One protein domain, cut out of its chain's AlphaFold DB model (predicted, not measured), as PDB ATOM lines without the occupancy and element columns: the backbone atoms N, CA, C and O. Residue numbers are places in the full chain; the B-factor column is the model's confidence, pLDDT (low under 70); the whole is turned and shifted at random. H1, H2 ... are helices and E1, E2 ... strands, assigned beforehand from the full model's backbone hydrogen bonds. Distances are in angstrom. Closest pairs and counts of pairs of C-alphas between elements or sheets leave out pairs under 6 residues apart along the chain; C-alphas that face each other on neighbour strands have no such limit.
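What this domain is: This is residues 2 to 144 and 240 to 275 of the 306 residues of the protein "SusD_RagB domain-containing protein" of Rikenellaceae bacterium (UniProt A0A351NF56). This body has little regular structure: residues 18 to 43 and 91 to 121 loop through its middle, short helices sit among and round them, and the hairpin of E1 and E2 lies along one side. The 179 printed residues include H1 to H6, then antiparallel E1 and E2; the class is mixed, with 56 residues in named elements. It is compact, radius of gyration of the C-alphas 16.7 A, spanning 46 by 44 by 36 A.

Where its parts are: Find C-alpha 11 at (-14.041, -5.568, 44.773), where H1, residues 11 to 17, begins. H2, 44 to 54, runs 15.1 A; then come H3, 58 to 63, H4, 67 to 73, H5, 86 to 90, and H6, 122 to 125. E1, 241 to 249, runs 24.9 A; E2, 265 to 271, ends at C-alpha 271 (-32.297, -0.028, 68.137).

How they stand to each other: H1 touches no helix. H2 and H3 only just touch, only at the corner, with 3 pairs of C-alphas within 8 A, closest Asp 54 and Arg 60, 6.3 A. H3 touches H6, closest C-alphas Arg 61 and Leu 124, 6.5 A; H4 touches H5, closest Tyr 72 and Lys 89, 6.2 A. In E1 and E2, N 246 and O 268 are within hydrogen-bond range, 2.8 A. In H1 to H5 every O i to N i+4 pair is within range; H6 is too short for one.

The domain as a whole: Residues 145 to 239 are not printed; C-alphas 144 and 240 stand 41.5 A apart. The links H1 to H2, H4 to H5, H5 to H6 and E1 to E2 are long. The pLDDT is under 70 in 23 residues, among them 2 to 10.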
ATOM      1  N   TRP A   2      -2.517 -10.387  50.097       35.97
ATOM      2  CA  TRP A   2      -3.391  -9.915  49.015       35.97
ATOM      3  C   TRP A   2      -2.639  -8.882  48.163       35.97
ATOM      4  O   TRP A   2      -2.370  -7.777  48.623       35.97
ATOM      5  N   GLY A   3      -2.215  -9.262  46.956       36.66
ATOM      6  CA  GLY A   3      -1.345  -8.443  46.111       36.66
ATOM      7  C   GLY A   3      -2.083  -7.391  45.273       36.66
ATOM      8  O   GLY A   3      -3.008  -7.724  44.535       36.66
ATOM      9  N   GLY A   4      -1.607  -6.143  45.372       44.53
ATOM     10  CA  GLY A   4      -1.540  -5.048  44.379       44.53
ATOM     11  C   GLY A   4      -2.730  -4.738  43.459       44.53
ATOM     12  O   GLY A   4      -3.194  -3.601  43.428       44.53
ATOM     13  N   GLY A   5      -3.205  -5.716  42.687       42.59
ATOM     14  CA  GLY A   5      -4.333  -5.561  41.767       42.59
ATOM     15  C   GLY A   5      -5.675  -5.614  42.492       42.59
ATOM     16  O   GLY A   5      -6.494  -4.720  42.313       42.59
ATOM     17  N   ALA A   6      -5.861  -6.585  43.395       47.25
ATOM     18  CA  ALA A   6      -7.097  -6.762  44.169       47.25
ATOM     19  C   ALA A   6      -7.470  -5.512  44.989       47.25
ATOM     20  O   ALA A   6      -8.638  -5.146  45.068       47.25
ATOM     21  N   MET A   7      -6.482  -4.780  45.515       45.88
ATOM     22  CA  MET A   7      -6.721  -3.556  46.295       45.88
ATOM     23  C   MET A   7      -7.137  -2.338  45.452       45.88
ATOM     24  O   MET A   7      -7.627  -1.363  46.009       45.88
ATOM     25  N   ARG A   8      -6.965  -2.382  44.122       51.28
ATOM     26  CA  ARG A   8      -7.464  -1.362  43.178       51.28
ATOM     27  C   ARG A   8      -8.644  -1.866  42.338       51.28
ATOM     28  O   ARG A   8      -9.090  -1.174  41.427       51.28
ATOM     29  N   THR A   9      -9.122  -3.085  42.599       55.59
ATOM     30  CA  THR A   9     -10.214  -3.692  41.833       55.59
ATOM     31  C   THR A   9     -11.574  -3.220  42.321       55.59
ATOM     32  O   THR A   9     -11.737  -2.759  43.448       55.59
ATOM     33  N   ARG A  10     -12.586  -3.406  41.470       67.19
ATOM     34  CA  ARG A  10     -14.015  -3.181  41.744       67.19
ATOM     35  C   ARG A  10     -14.591  -4.163  42.789       67.19
ATOM     36  O   ARG A  10     -15.783  -4.455  42.786       67.19
ATOM     37  N   TRP A  11     -13.737  -4.661  43.680       70.12
ATOM     38  CA  TRP A  11     -14.041  -5.568  44.773       70.12
ATOM     39  C   TRP A  11     -14.855  -4.896  45.856       70.12
ATOM     40  O   TRP A  11     -15.917  -5.412  46.182       70.12
ATOM     41  N   MET A  12     -14.464  -3.713  46.342       77.12
ATOM     42  CA  MET A  12     -15.275  -2.987  47.333       77.12
ATOM     43  C   MET A  12     -16.677  -2.683  46.786       77.12
ATOM     44  O   MET A  12     -17.662  -2.819  47.496       77.12
ATOM     45  N   VAL A  13     -16.773  -2.364  45.494       78.44
ATOM     46  CA  VAL A  13     -18.045  -2.145  44.790       78.44
ATOM     47  C   VAL A  13     -18.886  -3.427  44.774       78.44
ATOM     48  O   VAL A  13     -20.072  -3.393  45.084       78.44
ATOM     49  N   SER A  14     -18.278  -4.576  44.464       77.81
ATOM     50  CA  SER A  14     -18.961  -5.873  44.539       77.81
ATOM     51  C   SER A  14     -19.409  -6.209  45.959       77.81
ATOM     52  O   SER A  14     -20.506  -6.719  46.124       77.81
ATOM     53  N   ASN A  15     -18.597  -5.907  46.978       81.38
ATOM     54  CA  ASN A  15     -18.995  -6.107  48.370       81.38
ATOM     55  C   ASN A  15     -20.238  -5.266  48.674       81.38
ATOM     56  O   ASN A  15     -21.239  -5.805  49.113       81.38
ATOM     57  N   VAL A  16     -20.209  -3.964  48.389       85.12
ATOM     58  CA  VAL A  16     -21.308  -3.052  48.742       85.12
ATOM     59  C   VAL A  16     -22.639  -3.474  48.117       85.12
ATOM     60  O   VAL A  16     -23.644  -3.474  48.820       85.12
ATOM     61  N   PHE A  17     -22.662  -3.857  46.837       84.56
ATOM     62  CA  PHE A  17     -23.923  -4.098  46.121       84.56
ATOM     63  C   PHE A  17     -24.394  -5.557  46.096       84.56
ATOM     64  O   PHE A  17     -25.513  -5.802  45.666       84.56
ATOM     65  N   CYS A  18     -23.579  -6.528  46.519       83.88
ATOM     66  CA  CYS A  18     -24.017  -7.923  46.620       83.88
ATOM     67  C   CYS A  18     -24.681  -8.215  47.976       83.88
ATOM     68  O   CYS A  18     -24.395  -7.574  48.995       83.88
ATOM     69  N   TRP A  19     -25.523  -9.250  47.995       87.12
ATOM     70  CA  TRP A  19     -26.135  -9.771  49.214       87.12
ATOM     71  C   TRP A  19     -25.115 -10.397  50.165       87.12
ATOM     72  O   TRP A  19     -24.073 -10.918  49.757       87.12
ATOM     73  N   ARG A  20     -25.464 -10.415  51.454       87.62
ATOM     74  CA  ARG A  20     -24.748 -11.172  52.487       87.62
ATOM     75  C   ARG A  20     -24.987 -12.670  52.310       87.62
ATOM     76  O   ARG A  20     -25.845 -13.254  52.955       87.62
ATOM     77  N   THR A  21     -24.247 -13.318  51.418       87.88
ATOM     78  CA  THR A  21     -24.454 -14.750  51.146       87.88
ATOM     79  C   THR A  21     -23.918 -15.683  52.228       87.88
ATOM     80  O   THR A  21     -24.273 -16.855  52.258       87.88
ATOM     81  N   ASP A  22     -23.064 -15.192  53.129       88.81
ATOM     82  CA  ASP A  22     -22.562 -15.948  54.279       88.81
ATOM     83  C   ASP A  22     -23.672 -16.330  55.271       88.81
ATOM     84  O   ASP A  22     -23.583 -17.377  55.918       88.81
ATOM     85  N   VAL A  23     -24.733 -15.519  55.351       92.81
ATOM     86  CA  VAL A  23     -25.871 -15.749  56.254       92.81
ATOM     87  C   VAL A  23     -26.998 -16.579  55.635       92.81
ATOM     88  O   VAL A  23     -27.964 -16.908  56.324       92.81
ATOM     89  N   LEU A  24     -26.873 -16.950  54.358       94.25
ATOM     90  CA  LEU A  24     -27.877 -17.719  53.621       94.25
ATOM     91  C   LEU A  24     -27.628 -19.227  53.714       94.25
ATOM     92  O   LEU A  24     -26.491 -19.668  53.920       94.25
ATOM     93  N   ALA A  25     -28.685 -20.027  53.575       95.00
ATOM     94  CA  ALA A  25     -28.586 -21.487  53.577       95.00
ATOM     95  C   ALA A  25     -27.699 -21.997  52.429       95.00
ATOM     96  O   ALA A  25     -26.692 -22.664  52.686       95.00
ATOM     97  N   SER A  26     -28.001 -21.562  51.205       92.50
ATOM     98  CA  SER A  26     -27.126 -21.620  50.032       92.50
ATOM     99  C   SER A  26     -27.147 -20.281  49.272       92.50
ATOM    100  O   SER A  26     -27.591 -19.269  49.812       92.50
ATOM    101  N   THR A  27     -26.599 -20.218  48.059       86.50
ATOM    102  CA  THR A  27     -26.571 -18.997  47.243       86.50
ATOM    103  C   THR A  27     -27.585 -19.047  46.109       86.50
ATOM    104  O   THR A  27     -27.626 -20.047  45.398       86.50
ATOM    105  N   PRO A  28     -28.345 -17.968  45.849       87.19
ATOM    106  CA  PRO A  28     -29.045 -17.822  44.579       87.19
ATOM    107  C   PRO A  28     -28.051 -17.896  43.411       87.19
ATOM    108  O   PRO A  28     -27.023 -17.217  43.438       87.19
ATOM    109  N   THR A  29     -28.359 -18.664  42.368       83.00
ATOM    110  CA  THR A  29     -27.426 -18.992  41.270       83.00
ATOM    111  C   THR A  29     -26.951 -17.769  40.477       83.00
ATOM    112  O   THR A  29     -25.888 -17.778  39.859       83.00
ATOM    113  N   VAL A  30     -27.703 -16.665  40.508       78.31
ATOM    114  CA  VAL A  30     -27.297 -15.411  39.845       78.31
ATOM    115  C   VAL A  30     -26.158 -14.675  40.540       78.31
ATOM    116  O   VAL A  30     -25.604 -13.720  39.991       78.31
ATOM    117  N   HIS A  31     -25.820 -15.090  41.753       73.31
ATOM    118  CA  HIS A  31     -24.786 -14.478  42.555       73.31
ATOM    119  C   HIS A  31     -23.391 -14.713  41.956       73.31
ATOM    120  O   HIS A  31     -23.014 -15.838  41.654       73.31
ATOM    121  N   SER A  32     -22.564 -13.669  41.865       67.88
ATOM    122  CA  SER A  32     -21.210 -13.717  41.277       67.88
ATOM    123  C   SER A  32     -20.149 -14.444  42.129       67.88
ATOM    124  O   SER A  32     -18.945 -14.238  41.956       67.88
ATOM    125  N   GLY A  33     -20.574 -15.285  43.077       64.25
ATOM    126  CA  GLY A  33     -19.690 -16.088  43.928       64.25
ATOM    127  C   GLY A  33     -18.914 -15.294  44.987       64.25
ATOM    128  O   GLY A  33     -17.889 -15.773  45.476       64.25
ATOM    129  N   PHE A  34     -19.364 -14.084  45.341       71.75
ATOM    130  CA  PHE A  34     -18.657 -13.192  46.259       71.75
ATOM    131  C   PHE A  34     -19.525 -12.684  47.424       71.75
ATOM    132  O   PHE A  34     -20.518 -12.019  47.190       71.75
ATOM    133  N   GLN A  35     -19.127 -12.924  48.677       79.25
ATOM    134  CA  GLN A  35     -19.875 -12.464  49.859       79.25
ATOM    135  C   GLN A  35     -20.002 -10.934  49.887       79.25
ATOM    136  O   GLN A  35     -19.006 -10.237  50.056       79.25
ATOM    137  N   GLY A  36     -21.213 -10.407  49.721       83.56
ATOM    138  CA  GLY A  36     -21.469  -8.975  49.793       83.56
ATOM    139  C   GLY A  36     -21.468  -8.415  51.215       83.56
ATOM    140  O   GLY A  36     -21.183  -9.114  52.177       83.56
ATOM    141  N   TRP A  37     -21.802  -7.136  51.347       85.38
ATOM    142  CA  TRP A  37     -22.008  -6.386  52.589       85.38
ATOM    143  C   TRP A  37     -23.454  -5.917  52.734       85.38
ATOM    144  O   TRP A  37     -23.788  -5.386  53.789       85.38
ATOM    145  N   ASN A  38     -24.305  -6.145  51.721       81.12
ATOM    146  CA  ASN A  38     -25.711  -5.741  51.727       81.12
ATOM    147  C   ASN A  38     -25.888  -4.225  51.937       81.12
ATOM    148  O   ASN A  38     -26.708  -3.777  52.731       81.12
ATOM    149  N   GLY A  39     -25.059  -3.423  51.263       80.50
ATOM    150  CA  GLY A  39     -25.044  -1.964  51.392       80.50
ATOM    151  C   GLY A  39     -26.106  -1.243  50.556       80.50
ATOM    152  O   GLY A  39     -26.154  -0.016  50.590       80.50
ATOM    153  N   GLY A  40     -26.917  -1.973  49.786       78.25
ATOM    154  CA  GLY A  40     -27.962  -1.419  48.923       78.25
ATOM    155  C   GLY A  40     -29.378  -1.507  49.479       78.25
ATOM    156  O   GLY A  40     -30.300  -1.140  48.751       78.25
ATOM    157  N   ALA A  41     -29.541  -1.972  50.723       87.00
ATOM    158  CA  ALA A  41     -30.822  -2.394  51.274       87.00
ATOM    159  C   ALA A  41     -31.965  -1.422  50.960       87.00
ATOM    160  O   ALA A  41     -31.957  -0.256  51.375       87.00
ATOM    161  N   ILE A  42     -32.966  -1.908  50.226       90.44
ATOM    162  CA  ILE A  42     -34.167  -1.123  49.946       90.44
ATOM    163  C   ILE A  42     -35.015  -0.987  51.216       90.44
ATOM    164  O   ILE A  42     -35.225  -1.943  51.966       90.44
ATOM    165  N   THR A  43     -35.527   0.216  51.481       88.25
ATOM    166  CA  THR A  43     -36.398   0.418  52.640       88.25
ATOM    167  C   THR A  43     -37.759  -0.239  52.413       88.25
ATOM    168  O   THR A  43     -38.316  -0.178  51.318       88.25
ATOM    169  N   ILE A  44     -38.316  -0.852  53.464       89.75
ATOM    170  CA  ILE A  44     -39.560  -1.640  53.396       89.75
ATOM    171  C   ILE A  44     -40.722  -0.815  52.842       89.75
ATOM    172  O   ILE A  44     -41.431  -1.276  51.952       89.75
ATOM    173  N   ASP A  45     -40.912   0.402  53.348       88.56
ATOM    174  CA  ASP A  45     -42.044   1.243  52.949       88.56
ATOM    175  C   ASP A  45     -41.902   1.722  51.501       88.56
ATOM    176  O   ASP A  45     -42.884   1.758  50.762       88.56
ATOM    177  N   PHE A  46     -40.676   2.023  51.057       91.88
ATOM    178  CA  PHE A  46     -40.437   2.373  49.661       91.88
ATOM    179  C   PHE A  46     -40.641   1.169  48.738       91.88
ATOM    180  O   PHE A  46     -41.295   1.315  47.712       91.88
ATOM    181  N   ALA A  47     -40.149  -0.017  49.109       94.94
ATOM    182  CA  ALA A  47     -40.360  -1.242  48.342       94.94
ATOM    183  C   ALA A  47     -41.851  -1.595  48.226       94.94
ATOM    184  O   ALA A  47     -42.311  -1.907  47.132       94.94
ATOM    185  N   LYS A  48     -42.623  -1.470  49.316       94.75
ATOM    186  CA  LYS A  48     -44.088  -1.626  49.306       94.75
ATOM    187  C   LYS A  48     -44.750  -0.638  48.365       94.75
ATOM    188  O   LYS A  48     -45.468  -1.057  47.469       94.75
ATOM    189  N   LYS A  49     -44.448   0.654  48.518       95.50
ATOM    190  CA  LYS A  49     -45.018   1.704  47.670       95.50
ATOM    191  C   LYS A  49     -44.682   1.475  46.194       95.50
ATOM    192  O   LYS A  49     -45.537   1.623  45.332       95.50
ATOM    193  N   PHE A  50     -43.442   1.088  45.906       97.44
ATOM    194  CA  PHE A  50     -42.991   0.791  44.552       97.44
ATOM    195  C   PHE A  50     -43.689  -0.460  43.998       97.44
ATOM    196  O   PHE A  50     -44.131  -0.445  42.859       97.44
ATOM    197  N   LEU A  51     -43.861  -1.516  44.795       97.44
ATOM    198  CA  LEU A  51     -44.595  -2.716  44.387       97.44
ATOM    199  C   LEU A  51     -46.089  -2.436  44.162       97.44
ATOM    200  O   LEU A  51     -46.641  -2.890  43.169       97.44
ATOM    201  N   GLU A  52     -46.736  -1.677  45.044       97.56
ATOM    202  CA  GLU A  52     -48.137  -1.257  44.893       97.56
ATOM    203  C   GLU A  52     -48.332  -0.393  43.643       97.56
ATOM    204  O   GLU A  52     -49.339  -0.523  42.951       97.56
ATOM    205  N   HIS A  53     -47.358   0.471  43.347       97.81
ATOM    206  CA  HIS A  53     -47.404   1.365  42.201       97.81
ATOM    207  C   HIS A  53     -47.110   0.653  40.879       97.81
ATOM    208  O   HIS A  53     -47.847   0.844  39.925       97.81
ATOM    209  N   ASP A  54     -46.039  -0.138  40.792       97.62
ATOM    210  CA  ASP A  54     -45.547  -0.717  39.533       97.62
ATOM    211  C   ASP A  54     -45.927  -2.192  39.330       97.62
ATOM    212  O   ASP A  54     -45.763  -2.717  38.227       97.62
ATOM    213  N   GLY A  55     -46.392  -2.892  40.367       96.00
ATOM    214  CA  GLY A  55     -46.655  -4.329  40.315       96.00
ATOM    215  C   GLY A  55     -45.443  -5.108  39.801       96.00
ATOM    216  O   GLY A  55     -44.325  -4.969  40.301       96.00
ATOM    217  N   ASP A  56     -45.652  -5.900  38.751       93.12
ATOM    218  CA  ASP A  56     -44.620  -6.702  38.087       93.12
ATOM    219  C   ASP A  56     -43.869  -5.987  36.955       93.12
ATOM    220  O   ASP A  56     -43.307  -6.641  36.072       93.12
ATOM    221  N   SER A  57     -43.832  -4.648  36.961       94.00
ATOM    222  CA  SER A  57     -43.149  -3.899  35.906       94.00
ATOM    223  C   SER A  57     -41.684  -4.335  35.726       94.00
ATOM    224  O   SER A  57     -40.988  -4.655  36.701       94.00
ATOM    225  N   PRO A  58     -41.150  -4.279  34.488       92.00
ATOM    226  CA  PRO A  58     -39.731  -4.519  34.238       92.00
ATOM    227  C   PRO A  58     -38.821  -3.615  35.074       92.00
ATOM    228  O   PRO A  58     -37.762  -4.052  35.522       92.00
ATOM    229  N   ARG A  59     -39.229  -2.360  35.316       94.75
ATOM    230  CA  ARG A  59     -38.478  -1.428  36.162       94.75
ATOM    231  C   ARG A  59     -38.396  -1.916  37.607       94.75
ATOM    232  O   ARG A  59     -37.300  -1.916  38.170       94.75
ATOM    233  N   ARG A  60     -39.520  -2.317  38.205       95.50
ATOM    234  CA  ARG A  60     -39.580  -2.788  39.594       95.50
ATOM    235  C   ARG A  60     -38.778  -4.080  39.748       95.50
ATOM    236  O   ARG A  60     -37.886  -4.118  40.598       95.50
ATOM    237  N   ARG A  61     -38.974  -5.059  38.848       93.38
ATOM    238  CA  ARG A  61     -38.174  -6.303  38.792       93.38
ATOM    239  C   ARG A  61     -36.686  -6.031  38.645       93.38
ATOM    240  O   ARG A  61     -35.896  -6.702  39.286       93.38
ATOM    241  N   ALA A  62     -36.277  -5.022  37.879       91.25
ATOM    242  CA  ALA A  62     -34.866  -4.644  37.755       91.25
ATOM    243  C   ALA A  62     -34.273  -3.980  39.015       91.25
ATOM    244  O   ALA A  62     -33.050  -3.857  39.116       91.25
ATOM    245  N   CYS A  63     -35.102  -3.533  39.963       94.00
ATOM    246  CA  CYS A  63     -34.642  -2.858  41.175       94.00
ATOM    247  C   CYS A  63     -34.489  -3.815  42.359       94.00
ATOM    248  O   CYS A  63     -33.426  -3.844  42.986       94.00
ATOM    249  N   PHE A  64     -35.535  -4.588  42.650       94.56
ATOM    250  CA  PHE A  64     -35.591  -5.483  43.801       94.56
ATOM    251  C   PHE A  64     -36.584  -6.631  43.588       94.56
ATOM    252  O   PHE A  64     -37.460  -6.572  42.719       94.56
ATOM    253  N   LEU A  65     -36.438  -7.644  44.434       94.69
ATOM    254  CA  LEU A  65     -37.276  -8.830  44.518       94.69
ATOM    255  C   LEU A  65     -38.171  -8.775  45.756       94.69
ATOM    256  O   LEU A  65     -37.742  -8.311  46.817       94.69
ATOM    257  N   THR A  66     -39.396  -9.278  45.639       96.56
ATOM    258  CA  THR A  66     -40.226  -9.612  46.803       96.56
ATOM    259  C   THR A  66     -39.693 -10.857  47.517       96.56
ATOM    260  O   THR A  66     -38.826 -11.566  47.004       96.56
ATOM    261  N   GLU A  67     -40.225 -11.139  48.705       96.00
ATOM    262  CA  GLU A  67     -39.956 -12.379  49.439       96.00
ATOM    263  C   GLU A  67     -40.195 -13.623  48.574       96.00
ATOM    264  O   GLU A  67     -39.325 -14.488  48.484       96.00
ATOM    265  N   GLU A  68     -41.356 -13.702  47.921       95.94
ATOM    266  CA  GLU A  68     -41.728 -14.856  47.101       95.94
ATOM    267  C   GLU A  68     -40.823 -14.985  45.875       95.94
ATOM    268  O   GLU A  68     -40.347 -16.079  45.569       95.94
ATOM    269  N   GLU A  69     -40.525 -13.862  45.216       95.31
ATOM    270  CA  GLU A  69     -39.630 -13.849  44.063       95.31
ATOM    271  C   GLU A  69     -38.227 -14.337  44.465       95.31
ATOM    272  O   GLU A  69     -37.655 -15.205  43.807       95.31
ATOM    273  N   TRP A  70     -37.687 -13.839  45.580       94.25
ATOM    274  CA  TRP A  70     -36.345 -14.188  46.054       94.25
ATOM    275  C   TRP A  70     -36.233 -15.632  46.567       94.25
ATOM    276  O   TRP A  70     -35.261 -16.326  46.251       94.25
ATOM    277  N   LEU A  71     -37.222 -16.120  47.323       95.44
ATOM    278  CA  LEU A  71     -37.216 -17.488  47.849       95.44
ATOM    279  C   LEU A  71     -37.548 -18.531  46.771       95.44
ATOM    280  O   LEU A  71     -36.907 -19.588  46.720       95.44
ATOM    281  N   TYR A  72     -38.542 -18.261  45.918       94.88
ATOM    282  CA  TYR A  72     -39.225 -19.308  45.146       94.88
ATOM    283  C   TYR A  72     -39.137 -19.158  43.625       94.88
ATOM    284  O   TYR A  72     -39.211 -20.175  42.925       94.88
ATOM    285  N   GLU A  73     -38.952 -17.946  43.100       91.88
ATOM    286  CA  GLU A  73     -38.767 -17.727  41.654       91.88
ATOM    287  C   GLU A  73     -37.293 -17.733  41.231       91.88
ATOM    288  O   GLU A  73     -36.984 -17.896  40.048       91.88
ATOM    289  N   MET A  74     -36.375 -17.604  42.190       88.50
ATOM    290  CA  MET A  74     -34.943 -17.744  41.958       88.50
ATOM    291  C   MET A  74     -34.488 -19.205  42.037       88.50
ATOM    292  O   MET A  74     -34.960 -20.001  42.859       88.50
ATOM    293  N   ASP A  75     -33.493 -19.530  41.212       89.62
ATOM    294  CA  ASP A  75     -32.730 -20.770  41.319       89.62
ATOM    295  C   ASP A  75     -31.690 -20.623  42.443       89.62
ATOM    296  O   ASP A  75     -31.032 -19.584  42.560       89.62
ATOM    297  N   TRP A  76     -31.564 -21.653  43.279       91.94
ATOM    298  CA  TRP A  76     -30.614 -21.722  44.391       91.94
ATOM    299  C   TRP A  76     -29.608 -22.847  44.156       91.94
ATOM    300  O   TRP A  76     -29.965 -23.956  43.744       91.94
ATOM    301  N   ASP A  77     -28.341 -22.574  44.436       89.75
ATOM    302  CA  ASP A  77     -27.261 -23.534  44.271       89.75
ATOM    303  C   ASP A  77     -27.426 -24.693  45.258       89.75
ATOM    304  O   ASP A  77     -27.699 -24.496  46.443       89.75
ATOM    305  N   GLY A  78     -27.271 -25.924  44.769       90.25
ATOM    306  CA  GLY A  78     -27.425 -27.136  45.580       90.25
ATOM    307  C   GLY A  78     -28.873 -27.555  45.863       90.25
ATOM    308  O   GLY A  78     -29.080 -28.650  46.382       90.25
ATOM    309  N   SER A  79     -29.872 -26.754  45.482       94.25
ATOM    310  CA  SER A  79     -31.281 -27.148  45.558       94.25
ATOM    311  C   SER A  79     -31.634 -28.133  44.436       94.25
ATOM    312  O   SER A  79     -31.451 -27.847  43.252       94.25
ATOM    313  N   SER A  80     -32.206 -29.285  44.798       95.19
ATOM    314  CA  SER A  80     -32.746 -30.263  43.841       95.19
ATOM    315  C   SER A  80     -34.185 -29.960  43.407       95.19
ATOM    316  O   SER A  80     -34.769 -30.738  42.656       95.19
ATOM    317  N   VAL A  81     -34.780 -28.874  43.910       95.75
ATOM    318  CA  VAL A  81     -36.194 -28.511  43.699       95.75
ATOM    319  C   VAL A  81     -36.355 -27.114  43.090       95.75
ATOM    320  O   VAL A  81     -37.412 -26.502  43.212       95.75
ATOM    321  N   ASN A  82     -35.330 -26.610  42.388       92.88
ATOM    322  CA  ASN A  82     -35.429 -25.362  41.613       92.88
ATOM    323  C   ASN A  82     -36.602 -25.394  40.616       92.88
ATOM    324  O   ASN A  82     -37.353 -24.424  40.525       92.88
ATOM    325  N   ASP A  83     -36.843 -26.547  39.990       92.44
ATOM    326  CA  ASP A  83     -37.986 -26.795  39.097       92.44
ATOM    327  C   ASP A  83     -39.160 -27.522  39.797       92.44
ATOM    328  O   ASP A  83     -40.062 -28.045  39.143       92.44
ATOM    329  N   GLY A  84     -39.138 -27.601  41.133       94.56
ATOM    330  CA  GLY A  84     -40.166 -28.258  41.946       94.56
ATOM    331  C   GLY A  84     -41.419 -27.405  42.171       94.56
ATOM    332  O   GLY A  84     -41.479 -26.233  41.792       94.56
ATOM    333  N   THR A  85     -42.428 -27.989  42.827       97.31
ATOM    334  CA  THR A  85     -43.639 -27.254  43.226       97.31
ATOM    335  C   THR A  85     -43.333 -26.214  44.304       97.31
ATOM    336  O   THR A  85     -42.312 -26.290  44.992       97.31
ATOM    337  N   LEU A  86     -44.230 -25.242  44.488       96.69
ATOM    338  CA  LEU A  86     -44.075 -24.221  45.524       96.69
ATOM    339  C   LEU A  86     -43.938 -24.847  46.921       96.69
ATOM    340  O   LEU A  86     -43.107 -24.411  47.706       96.69
ATOM    341  N   GLU A  87     -44.695 -25.903  47.216       97.06
ATOM    342  CA  GLU A  87     -44.629 -26.641  48.481       97.06
ATOM    343  C   GLU A  87     -43.264 -27.305  48.686       97.06
ATOM    344  O   GLU A  87     -42.732 -27.291  49.794       97.06
ATOM    345  N   GLN A  88     -42.670 -27.850  47.620       97.75
ATOM    346  CA  GLN A  88     -41.325 -28.423  47.683       97.75
ATOM    347  C   GLN A  88     -40.275 -27.343  47.953       97.75
ATOM    348  O   GLN A  88     -39.404 -27.545  48.792       97.75
ATOM    349  N   LYS A  89     -40.381 -26.187  47.285       97.38
ATOM    350  CA  LYS A  89     -39.471 -25.048  47.490       97.38
ATOM    351  C   LYS A  89     -39.610 -24.441  48.885       97.38
ATOM    352  O   LYS A  89     -38.614 -24.083  49.499       97.38
ATOM    353  N   LYS A  90     -40.834 -24.364  49.405       97.50
ATOM    354  CA  LYS A  90     -41.141 -23.905  50.765       97.50
ATOM    355  C   LYS A  90     -40.479 -24.751  51.845       97.50
ATOM    356  O   LYS A  90     -40.122 -24.204  52.878       97.50
ATOM    357  N   ALA A  91     -40.297 -26.046  51.606       97.31
ATOM    358  CA  ALA A  91     -39.686 -26.971  52.555       97.31
ATOM    359  C   ALA A  91     -38.187 -27.242  52.293       97.31
ATOM    360  O   ALA A  91     -37.613 -28.120  52.939       97.31
ATOM    361  N   ASP A  92     -37.558 -26.555  51.333       97.69
ATOM    362  CA  ASP A  92     -36.188 -26.835  50.887       97.69
ATOM    363  C   ASP A  92     -35.130 -26.200  51.806       97.69
ATOM    364  O   ASP A  92     -34.872 -25.003  51.700       97.69
ATOM    365  N   PRO A  93     -34.399 -26.981  52.621       96.81
ATOM    366  CA  PRO A  93     -33.447 -26.440  53.594       96.81
ATOM    367  C   PRO A  93     -32.235 -25.731  52.969       96.81
ATOM    368  O   PRO A  93     -31.395 -25.214  53.703       96.81
ATOM    369  N   ASN A  94     -32.100 -25.722  51.638       96.25
ATOM    370  CA  ASN A  94     -31.037 -25.013  50.928       96.25
ATOM    371  C   ASN A  94     -31.412 -23.570  50.557       96.25
ATOM    372  O   ASN A  94     -30.642 -22.919  49.858       96.25
ATOM    373  N   ARG A  95     -32.551 -23.038  51.010       95.56
ATOM    374  CA  ARG A  95     -33.000 -21.670  50.692       95.56
ATOM    375  C   ARG A  95     -33.034 -20.775  51.917       95.56
ATOM    376  O   ARG A  95     -32.957 -21.248  53.041       95.56
ATOM    377  N   GLY A  96     -33.152 -19.471  51.693       95.88
ATOM    378  CA  GLY A  96     -33.457 -18.512  52.748       95.88
ATOM    379  C   GLY A  96     -32.292 -18.178  53.684       95.88
ATOM    380  O   GLY A  96     -31.112 -18.335  53.346       95.88
ATOM    381  N   ILE A  97     -32.631 -17.640  54.858       97.06
ATOM    382  CA  ILE A  97     -31.680 -17.033  55.803       97.06
ATOM    383  C   ILE A  97     -31.410 -18.006  56.950       97.06
ATOM    384  O   ILE A  97     -32.208 -18.116  57.877       97.06
ATOM    385  N   LYS A  98     -30.257 -18.681  56.928       97.00
ATOM    386  CA  LYS A  98     -29.895 -19.657  57.971       97.00
ATOM    387  C   LYS A  98     -29.356 -19.031  59.253       97.00
ATOM    388  O   LYS A  98     -29.349 -19.677  60.297       97.00
ATOM    389  N   ALA A  99     -28.772 -17.835  59.168       96.38
ATOM    390  CA  ALA A  99     -28.072 -17.270  60.310       96.38
ATOM    391  C   ALA A  99     -29.068 -16.808  61.374       96.38
ATOM    392  O   ALA A  99     -29.944 -15.991  61.098       96.38
ATOM    393  N   ALA A 100     -28.853 -17.238  62.617       95.06
ATOM    394  CA  ALA A 100     -29.642 -16.792  63.765       95.06
ATOM    395  C   ALA A 100     -29.559 -15.272  64.014       95.06
ATOM    396  O   ALA A 100     -30.393 -14.722  64.721       95.06
ATOM    397  N   SER A 101     -28.564 -14.583  63.440       93.31
ATOM    398  CA  SER A 101     -28.440 -13.121  63.479       93.31
ATOM    399  C   SER A 101     -29.346 -12.389  62.485       93.31
ATOM    400  O   SER A 101     -29.380 -11.161  62.507       93.31
ATOM    401  N   GLY A 102     -29.998 -13.110  61.567       94.56
ATOM    402  CA  GLY A 102     -30.713 -12.525  60.438       94.56
ATOM    403  C   GLY A 102     -29.801 -11.756  59.474       94.56
ATOM    404  O   GLY A 102     -28.566 -11.829  59.542       94.56
ATOM    405  N   VAL A 103     -30.425 -11.003  58.566       93.25
ATOM    406  CA  VAL A 103     -29.777 -10.043  57.662       93.25
ATOM    407  C   VAL A 103     -30.043  -8.633  58.182       93.25
ATOM    408  O   VAL A 103     -31.186  -8.177  58.230       93.25
ATOM    409  N   TRP A 104     -28.978  -7.941  58.579       89.44
ATOM    410  CA  TRP A 104     -29.052  -6.603  59.164       89.44
ATOM    411  C   TRP A 104     -29.401  -5.512  58.137       89.44
ATOM    412  O   TRP A 104     -28.982  -5.579  56.980       89.44
ATOM    413  N   SER A 105     -30.116  -4.480  58.600       87.25
ATOM    414  CA  SER A 105     -30.591  -3.319  57.830       87.25
ATOM    415  C   SER A 105     -31.441  -3.684  56.612       87.25
ATOM    416  O   SER A 105     -31.416  -2.978  55.610       87.25
ATOM    417  N   HIS A 106     -32.205  -4.771  56.687       89.38
ATOM    418  CA  HIS A 106     -32.942  -5.299  55.545       89.38
ATOM    419  C   HIS A 106     -34.329  -5.814  55.950       89.38
ATOM    420  O   HIS A 106     -34.522  -6.323  57.054       89.38
ATOM    421  N   GLY A 107     -35.304  -5.651  55.055       90.94
ATOM    422  CA  GLY A 107     -36.659  -6.194  55.190       90.94
ATOM    423  C   GLY A 107     -36.890  -7.433  54.319       90.94
ATOM    424  O   GLY A 107     -35.924  -8.053  53.886       90.94
ATOM    425  N   PRO A 108     -38.143  -7.797  53.999       93.38
ATOM    426  CA  PRO A 108     -38.450  -8.941  53.133       93.38
ATOM    427  C   PRO A 108     -38.343  -8.612  51.625       93.38
ATOM    428  O   PRO A 108     -38.979  -9.266  50.805       93.38
ATOM    429  N   TYR A 109     -37.580  -7.579  51.247       94.62
ATOM    430  CA  TYR A 109     -37.400  -7.134  49.859       94.62
ATOM    431  C   TYR A 109     -35.920  -7.049  49.538       94.62
ATOM    432  O   TYR A 109     -35.223  -6.317  50.227       94.62
ATOM    433  N   PHE A 110     -35.461  -7.754  48.507       92.81
ATOM    434  CA  PHE A 110     -34.038  -7.924  48.205       92.81
ATOM    435  C   PHE A 110     -33.653  -7.134  46.964       92.81
ATOM    436  O   PHE A 110     -34.007  -7.507  45.844       92.81
ATOM    437  N   GLU A 111     -32.931  -6.032  47.142       91.62
ATOM    438  CA  GLU A 111     -32.425  -5.254  46.020       91.62
ATOM    439  C   GLU A 111     -31.366  -6.009  45.238       91.62
ATOM    440  O   GLU A 111     -30.572  -6.764  45.781       91.62
ATOM    441  N   TRP A 112     -31.281  -5.718  43.954       88.06
ATOM    442  CA  TRP A 112     -30.164  -6.182  43.136       88.06
ATOM    443  C   TRP A 112     -29.780  -5.197  42.040       88.06
ATOM    444  O   TRP A 112     -28.976  -5.499  41.152       88.06
ATOM    445  N   LYS A 113     -30.326  -3.978  42.099       88.12
ATOM    446  CA  LYS A 113     -29.884  -2.888  41.238       88.12
ATOM    447  C   LYS A 113     -28.392  -2.662  41.493       88.12
ATOM    448  O   LYS A 113     -27.989  -2.393  42.617       88.12
ATOM    449  N   HIS A 114     -27.585  -2.768  40.439       85.19
ATOM    450  CA  HIS A 114     -26.110  -2.723  40.467       85.19
ATOM    451  C   HIS A 114     -25.382  -3.989  40.947       85.19
ATOM    452  O   HIS A 114     -24.144  -3.988  41.005       85.19
ATOM    453  N   MET A 115     -26.096  -5.086  41.210       82.94
ATOM    454  CA  MET A 115     -25.463  -6.404  41.210       82.94
ATOM    455  C   MET A 115     -25.004  -6.749  39.791       82.94
ATOM    456  O   MET A 115     -25.620  -6.347  38.803       82.94
ATOM    457  N   ASN A 116     -23.904  -7.496  39.686       75.69
ATOM    458  CA  ASN A 116     -23.542  -8.132  38.421       75.69
ATOM    459  C   ASN A 116     -23.968  -9.579  38.488       75.69
ATOM    460  O   ASN A 116     -23.661 -10.275  39.456       75.69
ATOM    461  N   PHE A 117     -24.630 -10.002  37.429       76.00
ATOM    462  CA  PHE A 117     -25.052 -11.370  37.246       76.00
ATOM    463  C   PHE A 117     -24.040 -12.058  36.334       76.00
ATOM    464  O   PHE A 117     -23.588 -11.456  35.360       76.00
ATOM    465  N   MET A 118     -23.664 -13.300  36.647       72.31
ATOM    466  CA  MET A 118     -22.921 -14.126  35.681       72.31
ATOM    467  C   MET A 118     -23.814 -14.458  34.486       72.31
ATOM    468  O   MET A 118     -23.380 -14.357  33.346       72.31
ATOM    469  N   ASN A 119     -25.080 -14.773  34.768       75.50
ATOM    470  CA  ASN A 119     -26.132 -14.997  33.787       75.50
ATOM    471  C   ASN A 119     -27.344 -14.142  34.177       75.50
ATOM    472  O   ASN A 119     -27.724 -14.162  35.354       75.50
ATOM    473  N   PRO A 120     -27.972 -13.408  33.245       78.00
ATOM    474  CA  PRO A 120     -29.201 -12.682  33.531       78.00
ATOM    475  C   PRO A 120     -30.291 -13.618  34.100       78.00
ATOM    476  O   PRO A 120     -30.601 -14.636  33.476       78.00
ATOM    477  N   PRO A 121     -30.883 -13.313  35.272       79.94
ATOM    478  CA  PRO A 121     -31.895 -14.173  35.876       79.94
ATOM    479  C   PRO A 121     -33.142 -14.319  35.002       79.94
ATOM    480  O   PRO A 121     -33.627 -13.335  34.437       79.94
ATOM    481  N   LYS A 122     -33.748 -15.514  35.017       83.25
ATOM    482  CA  LYS A 122     -35.005 -15.820  34.310       83.25
ATOM    483  C   LYS A 122     -36.115 -14.805  34.606       83.25
ATOM    484  O   LYS A 122     -36.820 -14.398  33.686       83.25
ATOM    485  N   ILE A 123     -36.235 -14.357  35.858       84.31
ATOM    486  CA  ILE A 123     -37.258 -13.389  36.286       84.31
ATOM    487  C   ILE A 123     -37.081 -11.994  35.647       84.31
ATOM    488  O   ILE A 123     -38.064 -11.271  35.497       84.31
ATOM    489  N   LEU A 124     -35.863 -11.629  35.212       83.25
ATOM    490  CA  LEU A 124     -35.599 -10.405  34.439       83.25
ATOM    491  C   LEU A 124     -35.764 -10.624  32.935       83.25
ATOM    492  O   LEU A 124     -36.216  -9.732  32.218       83.25
ATOM    493  N   THR A 125     -35.374 -11.797  32.438       81.88
ATOM    494  CA  THR A 125     -35.356 -12.081  30.998       81.88
ATOM    495  C   THR A 125     -36.692 -12.582  30.452       81.88
ATOM    496  O   THR A 125     -36.895 -12.603  29.231       81.88
ATOM    497  N   GLY A 126     -37.604 -12.992  31.338       79.88
ATOM    498  CA  GLY A 126     -38.791 -13.769  30.985       79.88
ATOM    499  C   GLY A 126     -38.421 -15.169  30.489       79.88
ATOM    500  O   GLY A 126     -39.048 -15.675  29.564       79.88
ATOM    501  N   GLY A 127     -37.336 -15.742  31.019       77.94
ATOM    502  CA  GLY A 127     -36.788 -17.034  30.590       77.94
ATOM    503  C   GLY A 127     -36.058 -17.014  29.244       77.94
ATOM    504  O   GLY A 127     -35.608 -18.060  28.789       77.94
ATOM    505  N   ARG A 128     -35.915 -15.848  28.598       80.62
ATOM    506  CA  ARG A 128     -35.119 -15.717  27.369       80.62
ATOM    507  C   ARG A 128     -33.631 -15.785  27.686       80.62
ATOM    508  O   ARG A 128     -33.167 -15.171  28.644       80.62
ATOM    509  N   GLU A 129     -32.885 -16.486  26.846       76.38
ATOM    510  CA  GLU A 129     -31.430 -16.512  26.931       76.38
ATOM    511  C   GLU A 129     -30.841 -15.256  26.285       76.38
ATOM    512  O   GLU A 129     -31.239 -14.837  25.196       76.38
ATOM    513  N   TYR A 130     -29.886 -14.647  26.980       71.88
ATOM    514  CA  TYR A 130     -29.141 -13.485  26.512       71.88
ATOM    515  C   TYR A 130     -27.653 -13.827  26.532       71.88
ATOM    516  O   TYR A 130     -26.889 -13.246  27.291       71.88
ATOM    517  N   GLU A 131     -27.237 -14.783  25.696       71.81
ATOM    518  CA  GLU A 131     -25.870 -15.334  25.701       71.81
ATOM    519  C   GLU A 131     -24.773 -14.261  25.632       71.81
ATOM    520  O   GLU A 131     -23.759 -14.362  26.307       71.81
ATOM    521  N   LYS A 132     -24.997 -13.185  24.867       73.00
ATOM    522  CA  LYS A 132     -24.064 -12.046  24.758       73.00
ATOM    523  C   LYS A 132     -23.898 -11.232  26.052       73.00
ATOM    524  O   LYS A 132     -22.939 -10.475  26.167       73.00
ATOM    525  N   ASP A 133     -24.869 -11.333  26.956       69.56
ATOM    526  CA  ASP A 133     -24.889 -10.669  28.257       69.56
ATOM    527  C   ASP A 133     -24.407 -11.628  29.365       69.56
ATOM    528  O   ASP A 133     -24.232 -11.198  30.507       69.56
ATOM    529  N   ASN A 134     -24.166 -12.908  29.035       69.06
ATOM    530  CA  ASN A 134     -23.526 -13.855  29.938       69.06
ATOM    531  C   ASN A 134     -22.042 -13.512  30.075       69.06
ATOM    532  O   ASN A 134     -21.360 -13.122  29.124       69.06
ATOM    533  N   ILE A 135     -21.531 -13.685  31.287       68.25
ATOM    534  CA  ILE A 135     -20.127 -13.488  31.610       68.25
ATOM    535  C   ILE A 135     -19.572 -14.845  32.032       68.25
ATOM    536  O   ILE A 135     -19.841 -15.301  33.142       68.25
ATOM    537  N   ASP A 136     -18.755 -15.456  31.164       60.03
ATOM    538  CA  ASP A 136     -18.149 -16.784  31.383       60.03
ATOM    539  C   ASP A 136     -17.393 -16.889  32.715       60.03
ATOM    540  O   ASP A 136     -17.304 -17.954  33.327       60.03
ATOM    541  N   TYR A 137     -16.821 -15.771  33.172       61.94
ATOM    542  CA  TYR A 137     -16.153 -15.674  34.459       61.94
ATOM    543  C   TYR A 137     -16.147 -14.234  34.981       61.94
ATOM    544  O   TYR A 137     -15.472 -13.356  34.438       61.94
ATOM    545  N   LEU A 138     -16.843 -13.992  36.093       63.94
ATOM    546  CA  LEU A 138     -16.590 -12.825  36.932       63.94
ATOM    547  C   LEU A 138     -15.426 -13.177  37.864       63.94
ATOM    548  O   LEU A 138     -15.547 -14.053  38.720       63.94
ATOM    549  N   GLY A 139     -14.281 -12.502  37.706       59.06
ATOM    550  CA  GLY A 139     -13.194 -12.582  38.688       59.06
ATOM    551  C   GLY A 139     -13.744 -12.409  40.102       59.06
ATOM    552  O   GLY A 139     -14.624 -11.577  40.308       59.06
ATOM    553  N   LYS A 140     -13.270 -13.205  41.073       59.97
ATOM    554  CA  LYS A 140     -13.803 -13.169  42.448       59.97
ATOM    555  C   LYS A 140     -13.859 -11.729  42.969       59.97
ATOM    556  O   LYS A 140     -12.823 -11.080  43.101       59.97
ATOM    557  N   GLY A 141     -15.071 -11.258  43.267       60.84
ATOM    558  CA  GLY A 141     -15.331  -9.887  43.702       60.84
ATOM    559  C   GLY A 141     -15.031  -8.847  42.625       60.84
ATOM    560  O   GLY A 141     -14.364  -7.854  42.879       60.84
ATOM    561  N   PHE A 142     -15.499  -9.064  41.402       68.75
ATOM    562  CA  PHE A 142     -15.479  -8.058  40.350       68.75
ATOM    563  C   PHE A 142     -16.898  -7.556  40.084       68.75
ATOM    564  O   PHE A 142     -17.784  -8.335  39.746       68.75
ATOM    565  N   ASN A 143     -17.105  -6.241  40.193       71.44
ATOM    566  CA  ASN A 143     -18.345  -5.593  39.781       71.44
ATOM    567  C   ASN A 143     -18.127  -4.833  38.459       71.44
ATOM    568  O   ASN A 143     -17.450  -3.813  38.427       71.44
ATOM    569  N   GLY A 144     -18.679  -5.324  37.350       69.44
ATOM    570  CA  GLY A 144     -18.565  -4.722  36.017       69.44
ATOM    571  C   GLY A 144     -19.446  -3.489  35.786       69.44
ATOM    572  O   GLY A 144     -19.274  -2.804  34.775       69.44
ATOM    573  N   GLY A 240     -39.719   6.374  70.014       67.19
ATOM    574  CA  GLY A 240     -38.764   7.480  70.165       67.19
ATOM    575  C   GLY A 240     -37.285   7.106  70.000       67.19
ATOM    576  O   GLY A 240     -36.429   7.956  70.229       67.19
ATOM    577  N   LYS A 241     -36.968   5.869  69.600       72.31
ATOM    578  CA  LYS A 241     -35.597   5.391  69.358       72.31
ATOM    579  C   LYS A 241     -35.353   5.125  67.882       72.31
ATOM    580  O   LYS A 241     -36.235   4.596  67.202       72.31
ATOM    581  N   ASN A 242     -34.141   5.426  67.417       78.31
ATOM    582  CA  ASN A 242     -33.712   5.098  66.063       78.31
ATOM    583  C   ASN A 242     -33.572   3.576  65.906       78.31
ATOM    584  O   ASN A 242     -32.991   2.914  66.761       78.31
ATOM    585  N   THR A 243     -34.128   2.997  64.842       84.81
ATOM    586  CA  THR A 243     -34.152   1.550  64.602       84.81
ATOM    587  C   THR A 243     -33.817   1.197  63.159       84.81
ATOM    588  O   THR A 243     -34.048   1.978  62.240       84.81
ATOM    589  N   VAL A 244     -33.302  -0.016  62.963       86.69
ATOM    590  CA  VAL A 244     -33.086  -0.639  61.651       86.69
ATOM    591  C   VAL A 244     -33.754  -2.011  61.606       86.69
ATOM    592  O   VAL A 244     -33.797  -2.701  62.628       86.69
ATOM    593  N   PRO A 245     -34.292  -2.430  60.450       90.06
ATOM    594  CA  PRO A 245     -34.880  -3.752  60.309       90.06
ATOM    595  C   PRO A 245     -33.799  -4.837  60.236       90.06
ATOM    596  O   PRO A 245     -32.740  -4.639  59.643       90.06
ATOM    597  N   VAL A 246     -34.089  -5.998  60.810       92.69
ATOM    598  CA  VAL A 246     -33.339  -7.241  60.629       92.69
ATOM    599  C   VAL A 246     -34.329  -8.295  60.159       92.69
ATOM    600  O   VAL A 246     -35.327  -8.551  60.836       92.69
ATOM    601  N   VAL A 247     -34.081  -8.878  58.989       95.56
ATOM    602  CA  VAL A 247     -34.938  -9.927  58.428       95.56
ATOM    603  C   VAL A 247     -34.384 -11.306  58.769       95.56
ATOM    604  O   VAL A 247     -33.182 -11.557  58.700       95.56
ATOM    605  N   TYR A 248     -35.289 -12.196  59.140       97.50
ATOM    606  CA  TYR A 248     -35.046 -13.575  59.532       97.50
ATOM    607  C   TYR A 248     -35.957 -14.491  58.724       97.50
ATOM    608  O   TYR A 248     -36.889 -14.030  58.064       97.50
ATOM    609  N   ASP A 249     -35.717 -15.789  58.835       98.31
ATOM    610  CA  ASP A 249     -36.513 -16.824  58.193       98.31
ATOM    611  C   ASP A 249     -37.091 -17.769  59.251       98.31
ATOM    612  O   ASP A 249     -36.357 -18.329  60.076       98.31
ATOM    613  N   GLU A 250     -38.415 -17.936  59.255       98.25
ATOM    614  CA  GLU A 250     -39.105 -18.847  60.167       98.25
ATOM    615  C   GLU A 250     -38.596 -20.288  60.037       98.25
ATOM    616  O   GLU A 250     -38.531 -20.974  61.056       98.25
ATOM    617  N   PHE A 251     -38.164 -20.732  58.847       98.44
ATOM    618  CA  PHE A 251     -37.666 -22.096  58.632       98.44
ATOM    619  C   PHE A 251     -36.486 -22.431  59.552       98.44
ATOM    620  O   PHE A 251     -36.415 -23.539  60.083       98.44
ATOM    621  N   PHE A 252     -35.597 -21.465  59.800       98.31
ATOM    622  CA  PHE A 252     -34.397 -21.637  60.630       98.31
ATOM    623  C   PHE A 252     -34.540 -21.084  62.050       98.31
ATOM    624  O   PHE A 252     -33.592 -21.157  62.832       98.31
ATOM    625  N   THR A 253     -35.704 -20.540  62.408       97.81
ATOM    626  CA  THR A 253     -35.911 -19.901  63.712       97.81
ATOM    627  C   THR A 253     -36.740 -20.792  64.628       97.81
ATOM    628  O   THR A 253     -37.962 -20.884  64.492       97.81
ATOM    629  N   GLU A 254     -36.087 -21.421  65.609       96.81
ATOM    630  CA  GLU A 254     -36.763 -22.252  66.609       96.81
ATOM    631  C   GLU A 254     -37.887 -21.476  67.320       96.81
ATOM    632  O   GLU A 254     -37.741 -20.314  67.698       96.81
ATOM    633  N   GLY A 255     -39.044 -22.122  67.478       96.06
ATOM    634  CA  GLY A 255     -40.231 -21.526  68.096       96.06
ATOM    635  C   GLY A 255     -41.140 -20.737  67.145       96.06
ATOM    636  O   GLY A 255     -42.264 -20.415  67.536       96.06
ATOM    637  N   LYS A 256     -40.729 -20.465  65.898       97.56
ATOM    638  CA  LYS A 256     -41.635 -19.924  64.870       97.56
ATOM    639  C   LYS A 256     -42.484 -21.042  64.236       97.56
ATOM    640  O   LYS A 256     -42.029 -22.186  64.166       97.56
ATOM    641  N   PRO A 257     -43.709 -20.748  63.756       97.38
ATOM    642  CA  PRO A 257     -44.573 -21.741  63.110       97.38
ATOM    643  C   PRO A 257     -43.919 -22.489  61.938       97.38
ATOM    644  O   PRO A 257     -44.140 -23.699  61.808       97.38
ATOM    645  N   GLY A 258     -43.110 -21.789  61.131       96.81
ATOM    646  CA  GLY A 258     -42.398 -22.338  59.972       96.81
ATOM    647  C   GLY A 258     -41.154 -23.185  60.274       96.81
ATOM    648  O   GLY A 258     -40.616 -23.784  59.345       96.81
ATOM    649  N   TYR A 259     -40.710 -23.296  61.533       98.00
ATOM    650  CA  TYR A 259     -39.444 -23.960  61.882       98.00
ATOM    651  C   TYR A 259     -39.348 -25.399  61.348       98.00
ATOM    652  O   TYR A 259     -40.176 -26.248  61.695       98.00
ATOM    653  N   ASN A 260     -38.329 -25.668  60.519       97.12
ATOM    654  CA  ASN A 260     -38.104 -26.918  59.775       97.12
ATOM    655  C   ASN A 260     -39.305 -27.393  58.926       97.12
ATOM    656  O   ASN A 260     -39.470 -28.596  58.704       97.12
ATOM    657  N   LYS A 261     -40.177 -26.477  58.488       97.19
ATOM    658  CA  LYS A 261     -41.396 -26.794  57.724       97.19
ATOM    659  C   LYS A 261     -41.545 -25.945  56.473       97.19
ATOM    660  O   LYS A 261     -41.728 -26.497  55.395       97.19
ATOM    661  N   GLU A 262     -41.527 -24.626  56.633       97.38
ATOM    662  CA  GLU A 262     -41.847 -23.681  55.568       97.38
ATOM    663  C   GLU A 262     -41.061 -22.380  55.744       97.38
ATOM    664  O   GLU A 262     -41.053 -21.800  56.833       97.38
ATOM    665  N   HIS A 263     -40.426 -21.918  54.666       98.19
ATOM    666  CA  HIS A 263     -39.817 -20.594  54.606       98.19
ATOM    667  C   HIS A 263     -40.877 -19.502  54.680       98.19
ATOM    668  O   HIS A 263     -41.870 -19.495  53.947       98.19
ATOM    669  N   LYS A 264     -40.635 -18.546  55.569       97.12
ATOM    670  CA  LYS A 264     -41.423 -17.326  55.677       97.12
ATOM    671  C   LYS A 264     -40.570 -16.272  56.347       97.12
ATOM    672  O   LYS A 264     -40.063 -16.494  57.448       97.12
ATOM    673  N   LEU A 265     -40.394 -15.137  55.691       97.69
ATOM    674  CA  LEU A 265     -39.573 -14.074  56.232       97.69
ATOM    675  C   LEU A 265     -40.355 -13.278  57.273       97.69
ATOM    676  O   LEU A 265     -41.541 -12.982  57.132       97.69
ATOM    677  N   PHE A 266     -39.663 -12.903  58.341       96.44
ATOM    678  CA  PHE A 266     -40.176 -11.953  59.316       96.44
ATOM    679  C   PHE A 266     -39.102 -10.928  59.642       96.44
ATOM    680  O   PHE A 266     -37.907 -11.203  59.574       96.44
ATOM    681  N   THR A 267     -39.531  -9.718  59.980       94.50
ATOM    682  CA  THR A 267     -38.623  -8.613  60.278       94.50
ATOM    683  C   THR A 267     -38.811  -8.171  61.713       94.50
ATOM    684  O   THR A 267     -39.930  -7.900  62.145       94.50
ATOM    685  N   GLU A 268     -37.707  -8.048  62.434       92.31
ATOM    686  CA  GLU A 268     -37.669  -7.421  63.752       92.31
ATOM    687  C   GLU A 268     -36.877  -6.118  63.661       92.31
ATOM    688  O   GLU A 268     -36.040  -5.940  62.777       92.31
ATOM    689  N   LYS A 269     -37.168  -5.166  64.544       87.81
ATOM    690  CA  LYS A 269     -36.462  -3.884  64.588       87.81
ATOM    691  C   LYS A 269     -35.390  -3.936  65.667       87.81
ATOM    692  O   LYS A 269     -35.649  -4.391  66.778       87.81
ATOM    693  N   THR A 270     -34.206  -3.428  65.357       87.38
ATOM    694  CA  THR A 270     -33.099  -3.287  66.306       87.38
ATOM    695  C   THR A 270     -32.798  -1.813  66.515       87.38
ATOM    696  O   THR A 270     -32.666  -1.073  65.545       87.38
ATOM    697  N   GLU A 271     -32.695  -1.389  67.774       86.75
ATOM    698  CA  GLU A 271     -32.297  -0.028  68.137       86.75
ATOM    699  C   GLU A 271     -30.858   0.267  67.696       86.75
ATOM    700  O   GLU A 271     -29.965  -0.571  67.836       86.75
ATOM    701  N   ILE A 272     -30.635   1.469  67.171       85.25
ATOM    702  CA  ILE A 272     -29.333   1.972  66.745       85.25
ATOM    703  C   ILE A 272     -29.067   3.356  67.328       85.25
ATOM    704  O   ILE A 272     -29.980   4.120  67.636       85.25
ATOM    705  N   LEU A 273     -27.783   3.688  67.425       84.19
ATOM    706  CA  LEU A 273     -27.334   5.040  67.713       84.19
ATOM    707  C   LEU A 273     -27.062   5.765  66.391       84.19
ATOM    708  O   LEU A 273     -26.126   5.413  65.673       84.19
ATOM    709  N   CYS A 274     -27.855   6.785  66.088       80.62
ATOM    710  CA  CYS A 274     -27.558   7.748  65.035       80.62
ATOM    711  C   CYS A 274     -28.068   9.133  65.428       80.62
ATOM    712  O   CYS A 274     -29.046   9.243  66.169       80.62
ATOM    713  N   ASP A 275     -27.384  10.161  64.931       84.38
ATOM    714  CA  ASP A 275     -27.812  11.547  65.080       84.38
ATOM    715  C   ASP A 275     -28.955  11.858  64.112       84.38
ATOM    716  O   ASP A 275     -28.987  11.353  62.985       84.38
TER     717      ASP A 275